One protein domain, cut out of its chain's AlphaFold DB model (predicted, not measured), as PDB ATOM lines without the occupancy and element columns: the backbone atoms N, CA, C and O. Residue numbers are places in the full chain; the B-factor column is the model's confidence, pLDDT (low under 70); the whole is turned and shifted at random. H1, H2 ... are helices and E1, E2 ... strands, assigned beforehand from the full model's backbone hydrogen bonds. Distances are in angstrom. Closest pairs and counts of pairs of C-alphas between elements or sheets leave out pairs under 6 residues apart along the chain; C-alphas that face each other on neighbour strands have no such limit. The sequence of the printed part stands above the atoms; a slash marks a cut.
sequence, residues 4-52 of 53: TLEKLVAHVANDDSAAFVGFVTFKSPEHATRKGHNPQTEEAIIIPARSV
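Overview. This is residues 4 to 52 of the 53 residues of an uncharacterized protein of Lactiplantibacillus pentosus (UniProt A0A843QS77). Two small strand hairpins stand at opposite ends of a long, thin model: E1 and E2 at one end, with the helix H1 near them, and E3 and E4 at the other. Between these ends run residues 27 to 33, the link from E2 to E3, and the last printed residues, 48 to 52, fold back along part of this link, tied to it by a short antiparallel pairing of residues 30 to 31 with residues 50 to 51. The printed part has 49 residues, with one named helix and four named strands in the order H1 E1 E2 E3 E4; the two sheets, E1 - E2 and E3 - E4, are both antiparallel. The class is mixed, helices and strands, with 23 of the 49 residues in named elements, under half. The whole is extended, with a radius of gyration of the C-alphas of 15.1 A and spans of 41 by 19 by 19 A.

Arrangement. The closest C-alphas of H1, residues 4 to 12, and E1, residues 18 to 20, are those of Val 12 and Ala 18, 6.8 A apart. In H1, every O i to N i+4 pair is within hydrogen-bond range. E1 forms an antiparallel hairpin with E2, residues 24 to 26, at 170 degrees between directions; N 20 and O 24 are 2.9 A apart. E3, residues 34 to 37, is apart from E2. E3 and E4, residues 44 to 47, form an antiparallel hairpin at 137 degrees; N 36 and O 45 are 2.8 A apart. H1 is apart from E3 and E4.

Along the chain. H1 begins at C-alpha 4, (0.726, -14.310, 49.505), and is 12.3 A long. E1 measures 6.8 A, E2 6.6 A and E3 10.1 A. E4, 9.6 A long, ends at C-alpha 47, (2.847, 16.746, 49.632).

Size, cuts and confidence. The C-alphas of Val 21 and Thr 41, the two farthest apart, are 42.5 A apart. The printed part has no cut, and no link is long. Its mean pLDDT is 89.5, and no printed residue is under 70.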
ATOM      1  N   THR A   4      -0.560 -14.713  50.082       87.44
ATOM      2  CA  THR A   4       0.726 -14.310  49.505       87.44
ATOM      3  C   THR A   4       0.828 -12.795  49.344       87.44
ATOM      4  O   THR A   4       1.852 -12.224  49.697       87.44
ATOM      5  N   LEU A   5      -0.236 -12.137  48.867       88.88
ATOM      6  CA  LEU A   5      -0.260 -10.682  48.685       88.88
ATOM      7  C   LEU A   5      -0.286  -9.958  50.031       88.88
ATOM      8  O   LEU A   5       0.439  -8.992  50.217       88.88
ATOM      9  N   GLU A   6      -1.058 -10.467  50.993       90.12
ATOM     10  CA  GLU A   6      -1.110  -9.908  52.352       90.12
ATOM     11  C   GLU A   6       0.264  -9.955  53.034       90.12
ATOM     12  O   GLU A   6       0.708  -8.962  53.608       90.12
ATOM     13  N   LYS A   7       0.975 -11.086  52.924       88.62
ATOM     14  CA  LYS A   7       2.342 -11.209  53.449       88.62
ATOM     15  C   LYS A   7       3.338 -10.316  52.716       88.62
ATOM     16  O   LYS A   7       4.231  -9.784  53.361       88.62
ATOM     17  N   LEU A   8       3.191 -10.157  51.400       87.81
ATOM     18  CA  LEU A   8       4.048  -9.274  50.611       87.81
ATOM     19  C   LEU A   8       3.897  -7.821  51.073       87.81
ATOM     20  O   LEU A   8       4.897  -7.189  51.386       87.81
ATOM     21  N   VAL A   9       2.661  -7.324  51.175       88.88
ATOM     22  CA  VAL A   9       2.382  -5.954  51.632       88.88
ATOM     23  C   VAL A   9       2.905  -5.742  53.049       88.88
ATOM     24  O   VAL A   9       3.542  -4.732  53.311       88.88
ATOM     25  N   ALA A  10       2.706  -6.707  53.955       88.12
ATOM     26  CA  ALA A  10       3.236  -6.614  55.315       88.12
ATOM     27  C   ALA A  10       4.773  -6.578  55.357       88.12
ATOM     28  O   ALA A  10       5.339  -5.894  56.200       88.12
ATOM     29  N   HIS A  11       5.449  -7.302  54.462       89.38
ATOM     30  CA  HIS A  11       6.908  -7.297  54.379       89.38
ATOM     31  C   HIS A  11       7.429  -5.961  53.839       89.38
ATOM     32  O   HIS A  11       8.268  -5.333  54.476       89.38
ATOM     33  N   VAL A  12       6.854  -5.472  52.736       88.44
ATOM     34  CA  VAL A  12       7.246  -4.187  52.135       88.44
ATOM     35  C   VAL A  12       6.928  -3.016  53.072       88.44
ATOM     36  O   VAL A  12       7.720  -2.087  53.173       88.44
ATOM     37  N   ALA A  13       5.841  -3.093  53.845       86.69
ATOM     38  CA  ALA A  13       5.502  -2.102  54.866       86.69
ATOM     39  C   ALA A  13       6.474  -2.032  56.053       86.69
ATOM     40  O   ALA A  13       6.482  -1.018  56.746       86.69
ATOM     41  N   ASN A  14       7.285  -3.068  56.283       86.00
ATOM     42  CA  ASN A  14       8.352  -3.056  57.289       86.00
ATOM     43  C   ASN A  14       9.701  -2.600  56.700       86.00
ATOM     44  O   ASN A  14      10.744  -2.878  57.282       86.00
ATOM     45  N   ASP A  15       9.675  -1.941  55.535       77.38
ATOM     46  CA  ASP A  15      10.838  -1.511  54.755       77.38
ATOM     47  C   ASP A  15      11.745  -2.659  54.265       77.38
ATOM     48  O   ASP A  15      12.854  -2.434  53.771       77.38
ATOM     49  N   ASP A  16      11.243  -3.897  54.295       81.69
ATOM     50  CA  ASP A  16      11.927  -5.045  53.714       81.69
ATOM     51  C   ASP A  16      11.643  -5.145  52.205       81.69
ATOM     52  O   ASP A  16      10.499  -5.128  51.741       81.69
ATOM     53  N   SER A  17      12.689  -5.310  51.392       84.06
ATOM     54  CA  SER A  17      12.517  -5.523  49.952       84.06
ATOM     55  C   SER A  17      12.216  -6.987  49.620       84.06
ATOM     56  O   SER A  17      13.019  -7.865  49.935       84.06
ATOM     57  N   ALA A  18      11.134  -7.248  48.880       87.19
ATOM     58  CA  ALA A  18      10.823  -8.572  48.334       87.19
ATOM     59  C   ALA A  18      11.200  -8.655  46.851       87.19
ATOM     60  O   ALA A  18      10.690  -7.890  46.034       87.19
ATOM     61  N   ALA A  19      12.037  -9.622  46.473       89.25
ATOM     62  CA  ALA A  19      12.401  -9.857  45.077       89.25
ATOM     63  C   ALA A  19      11.857 -11.196  44.569       89.25
ATOM     64  O   ALA A  19      12.142 -12.252  45.132       89.25
ATOM     65  N   PHE A  20      11.141 -11.155  43.447       89.31
ATOM     66  CA  PHE A  20      10.877 -12.327  42.620       89.31
ATOM     67  C   PHE A  20      11.864 -12.310  41.457       89.31
ATOM     68  O   PHE A  20      11.690 -11.570  40.485       89.31
ATOM     69  N   VAL A  21      12.937 -13.095  41.586       89.19
ATOM     70  CA  VAL A  21      14.015 -13.164  40.589       89.19
ATOM     71  C   VAL A  21      13.427 -13.529  39.222       89.19
ATOM     72  O   VAL A  21      12.721 -14.526  39.093       89.19
ATOM     73  N   GLY A  22      13.698 -12.697  38.213       90.75
ATOM     74  CA  GLY A  22      13.153 -12.843  36.858       90.75
ATOM     75  C   GLY A  22      11.833 -12.104  36.596       90.75
ATOM     76  O   GLY A  22      11.365 -12.124  35.463       90.75
ATOM     77  N   PHE A  23      11.256 -11.432  37.600       91.00
ATOM     78  CA  PHE A  23      10.007 -10.674  37.460       91.00
ATOM     79  C   PHE A  23      10.146  -9.232  37.945       91.00
ATOM     80  O   PHE A  23      10.246  -8.308  37.143       91.00
ATOM     81  N   VAL A  24      10.119  -9.024  39.261       91.69
ATOM     82  CA  VAL A  24      10.037  -7.689  39.858       91.69
ATOM     83  C   VAL A  24      10.615  -7.698  41.267       91.69
ATOM     84  O   VAL A  24      10.671  -8.730  41.937       91.69
ATOM     85  N   THR A  25      11.049  -6.527  41.718       91.19
ATOM     86  CA  THR A  25      11.415  -6.271  43.111       91.19
ATOM     87  C   THR A  25      10.473  -5.222  43.680       91.19
ATOM     88  O   THR A  25      10.347  -4.140  43.111       91.19
ATOM     89  N   PHE A  26       9.838  -5.538  44.801       90.62
ATOM     90  CA  PHE A  26       9.038  -4.613  45.590       90.62
ATOM     91  C   PHE A  26       9.931  -3.961  46.648       90.62
ATOM     92  O   PHE A  26      10.734  -4.639  47.295       90.62
ATOM     93  N   LYS A  27       9.821  -2.641  46.789       89.12
ATOM     94  CA  LYS A  27      10.562  -1.826  47.755       89.12
ATOM     95  C   LYS A  27       9.633  -0.740  48.285       89.12
ATOM     96  O   LYS A  27       8.748  -0.316  47.547       89.12
ATOM     97  N   SER A  28       9.911  -0.274  49.495       88.62
ATOM     98  CA  SER A  28       9.232   0.841  50.152       88.62
ATOM     99  C   SER A  28      10.139   2.080  50.102       88.62
ATOM    100  O   SER A  28      11.021   2.233  50.947       88.62
ATOM    101  N   PRO A  29      10.081   2.904  49.035       85.94
ATOM    102  CA  PRO A  29      10.905   4.099  48.942       85.94
ATOM    103  C   PRO A  29      10.343   5.225  49.814       85.94
ATOM    104  O   PRO A  29       9.146   5.527  49.791       85.94
ATOM    105  N   GLU A  30      11.238   5.930  50.498       87.62
ATOM    106  CA  GLU A  30      10.897   7.184  51.154       87.62
ATOM    107  C   GLU A  30      10.783   8.316  50.128       87.62
ATOM    108  O   GLU A  30      11.711   8.604  49.364       87.62
ATOM    109  N   HIS A  31       9.645   9.006  50.123       89.75
ATOM    110  CA  HIS A  31       9.461  10.232  49.358       89.75
ATOM    111  C   HIS A  31       9.615  11.447  50.267       89.75
ATOM    112  O   HIS A  31       8.934  11.563  51.284       89.75
ATOM    113  N   ALA A  32      10.478  12.383  49.871       91.31
ATOM    114  CA  ALA A  32      10.654  13.651  50.569       91.31
ATOM    115  C   ALA A  32       9.460  14.602  50.363       91.31
ATOM    116  O   ALA A  32       8.706  14.496  49.391       91.31
ATOM    117  N   THR A  33       9.335  15.581  51.266       91.75
ATOM    118  CA  THR A  33       8.322  16.639  51.153       91.75
ATOM    119  C   THR A  33       8.560  17.452  49.885       91.75
ATOM    120  O   THR A  33       9.670  17.924  49.637       91.75
ATOM    121  N   ARG A  34       7.508  17.646  49.090       93.06
ATOM    122  CA  ARG A  34       7.583  18.391  47.829       93.06
ATOM    123  C   ARG A  34       6.316  19.186  47.570       93.06
ATOM    124  O   ARG A  34       5.249  18.874  48.092       93.06
ATOM    125  N   LYS A  35       6.432  20.213  46.733       93.50
ATOM    126  CA  LYS A  35       5.274  20.960  46.237       93.50
ATOM    127  C   LYS A  35       4.645  20.192  45.076       93.50
ATOM    128  O   LYS A  35       5.348  19.789  44.151       93.50
ATOM    129  N   GLY A  36       3.342  19.962  45.159       91.00
ATOM    130  CA  GLY A  36       2.509  19.435  44.086       91.00
ATOM    131  C   GLY A  36       1.393  20.415  43.740       91.00
ATOM    132  O   GLY A  36       1.319  21.509  44.297       91.00
ATOM    133  N   HIS A  37       0.510  19.996  42.840       94.88
ATOM    134  CA  HIS A  37      -0.669  20.758  42.440       94.88
ATOM    135  C   HIS A  37      -1.898  19.859  42.483       94.88
ATOM    136  O   HIS A  37      -1.801  18.667  42.176       94.88
ATOM    137  N   ASN A  38      -3.043  20.416  42.868       94.19
ATOM    138  CA  ASN A  38      -4.316  19.719  42.762       94.19
ATOM    139  C   ASN A  38      -4.668  19.546  41.269       94.19
ATOM    140  O   ASN A  38      -4.828  20.553  40.584       94.19
ATOM    141  N   PRO A  39      -4.832  18.314  40.749       93.81
ATOM    142  CA  PRO A  39      -5.149  18.098  39.335       93.81
ATOM    143  C   PRO A  39      -6.478  18.714  38.877       93.81
ATOM    144  O   PRO A  39      -6.679  18.881  37.680       93.81
ATOM    145  N   GLN A  40      -7.393  19.015  39.804       94.19
ATOM    146  CA  GLN A  40      -8.708  19.575  39.493       94.19
ATOM    147  C   GLN A  40      -8.763  21.106  39.612       94.19
ATOM    148  O   GLN A  40      -9.504  21.731  38.860       94.19
ATOM    149  N   THR A  41      -8.022  21.707  40.552       92.38
ATOM    150  CA  THR A  41      -8.070  23.163  40.827       92.38
ATOM    151  C   THR A  41      -6.778  23.906  40.495       92.38
ATOM    152  O   THR A  41      -6.742  25.125  40.598       92.38
ATOM    153  N   GLU A  42      -5.711  23.190  40.133       91.31
ATOM    154  CA  GLU A  42      -4.349  23.694  39.876       91.31
ATOM    155  C   GLU A  42      -3.652  24.372  41.073       91.31
ATOM    156  O   GLU A  42      -2.464  24.707  41.016       91.31
ATOM    157  N   GLU A  43      -4.344  24.501  42.204       94.94
ATOM    158  CA  GLU A  43      -3.811  25.092  43.426       94.94
ATOM    159  C   GLU A  43      -2.605  24.306  43.952       94.94
ATOM    160  O   GLU A  43      -2.565  23.071  43.928       94.94
ATOM    161  N   ALA A  44      -1.605  25.039  44.446       93.25
ATOM    162  CA  ALA A  44      -0.404  24.444  45.007       93.25
ATOM    163  C   ALA A  44      -0.716  23.737  46.334       93.25
ATOM    164  O   ALA A  44      -1.275  24.331  47.255       93.25
ATOM    165  N   ILE A  45      -0.284  22.483  46.452       92.94
ATOM    166  CA  ILE A  45      -0.422  21.665  47.660       92.94
ATOM    167  C   ILE A  45       0.950  21.193  48.138       92.94
ATOM    168  O   ILE A  45       1.847  20.900  47.344       92.94
ATOM    169  N   ILE A  46       1.134  21.109  49.452       92.38
ATOM    170  CA  ILE A  46       2.342  20.519  50.038       92.38
ATOM    171  C   ILE A  46       2.087  19.021  50.195       92.38
ATOM    172  O   ILE A  46       1.194  18.615  50.933       92.38
ATOM    173  N   ILE A  47       2.871  18.202  49.493       90.88
ATOM    174  CA  ILE A  47       2.847  16.746  49.632       90.88
ATOM    175  C   ILE A  47       3.838  16.388  50.748       90.88
ATOM    176  O   ILE A  47       5.037  16.636  50.569       90.88
ATOM    177  N   PRO A  48       3.372  15.851  51.891       90.06
ATOM    178  CA  PRO A  48       4.241  15.531  53.017       90.06
ATOM    179  C   PRO A  48       5.185  14.374  52.683       90.06
ATOM    180  O   PRO A  48       4.893  13.550  51.814       90.06
ATOM    181  N   ALA A  49       6.304  14.304  53.406       90.75
ATOM    182  CA  ALA A  49       7.197  13.158  53.326       90.75
ATOM    183  C   ALA A  49       6.463  11.885  53.766       90.75
ATOM    184  O   ALA A  49       5.760  11.886  54.780       90.75
ATOM    185  N   ARG A  50       6.603  10.812  52.990       89.56
ATOM    186  CA  ARG A  50       5.926   9.542  53.259       89.56
ATOM    187  C   ARG A  50       6.654   8.379  52.594       89.56
ATOM    188  O   ARG A  50       7.103   8.504  51.456       89.56
ATOM    189  N   SER A  51       6.689   7.247  53.291       84.38
ATOM    190  CA  SER A  51       7.064   5.953  52.719       84.38
ATOM    191  C   SER A  51       5.846   5.272  52.081       84.38
ATOM    192  O   SER A  51       4.737   5.329  52.636       84.38
ATOM    193  N   VAL A  52       6.017   4.702  50.886       82.62
ATOM    194  CA  VAL A  52       4.944   4.043  50.120       82.62
ATOM    195  C   VAL A  52       5.214   2.536  50.074       82.62
ATOM    196  O   VAL A  52       6.121   2.132  49.348       82.62
TER     197      VAL A  52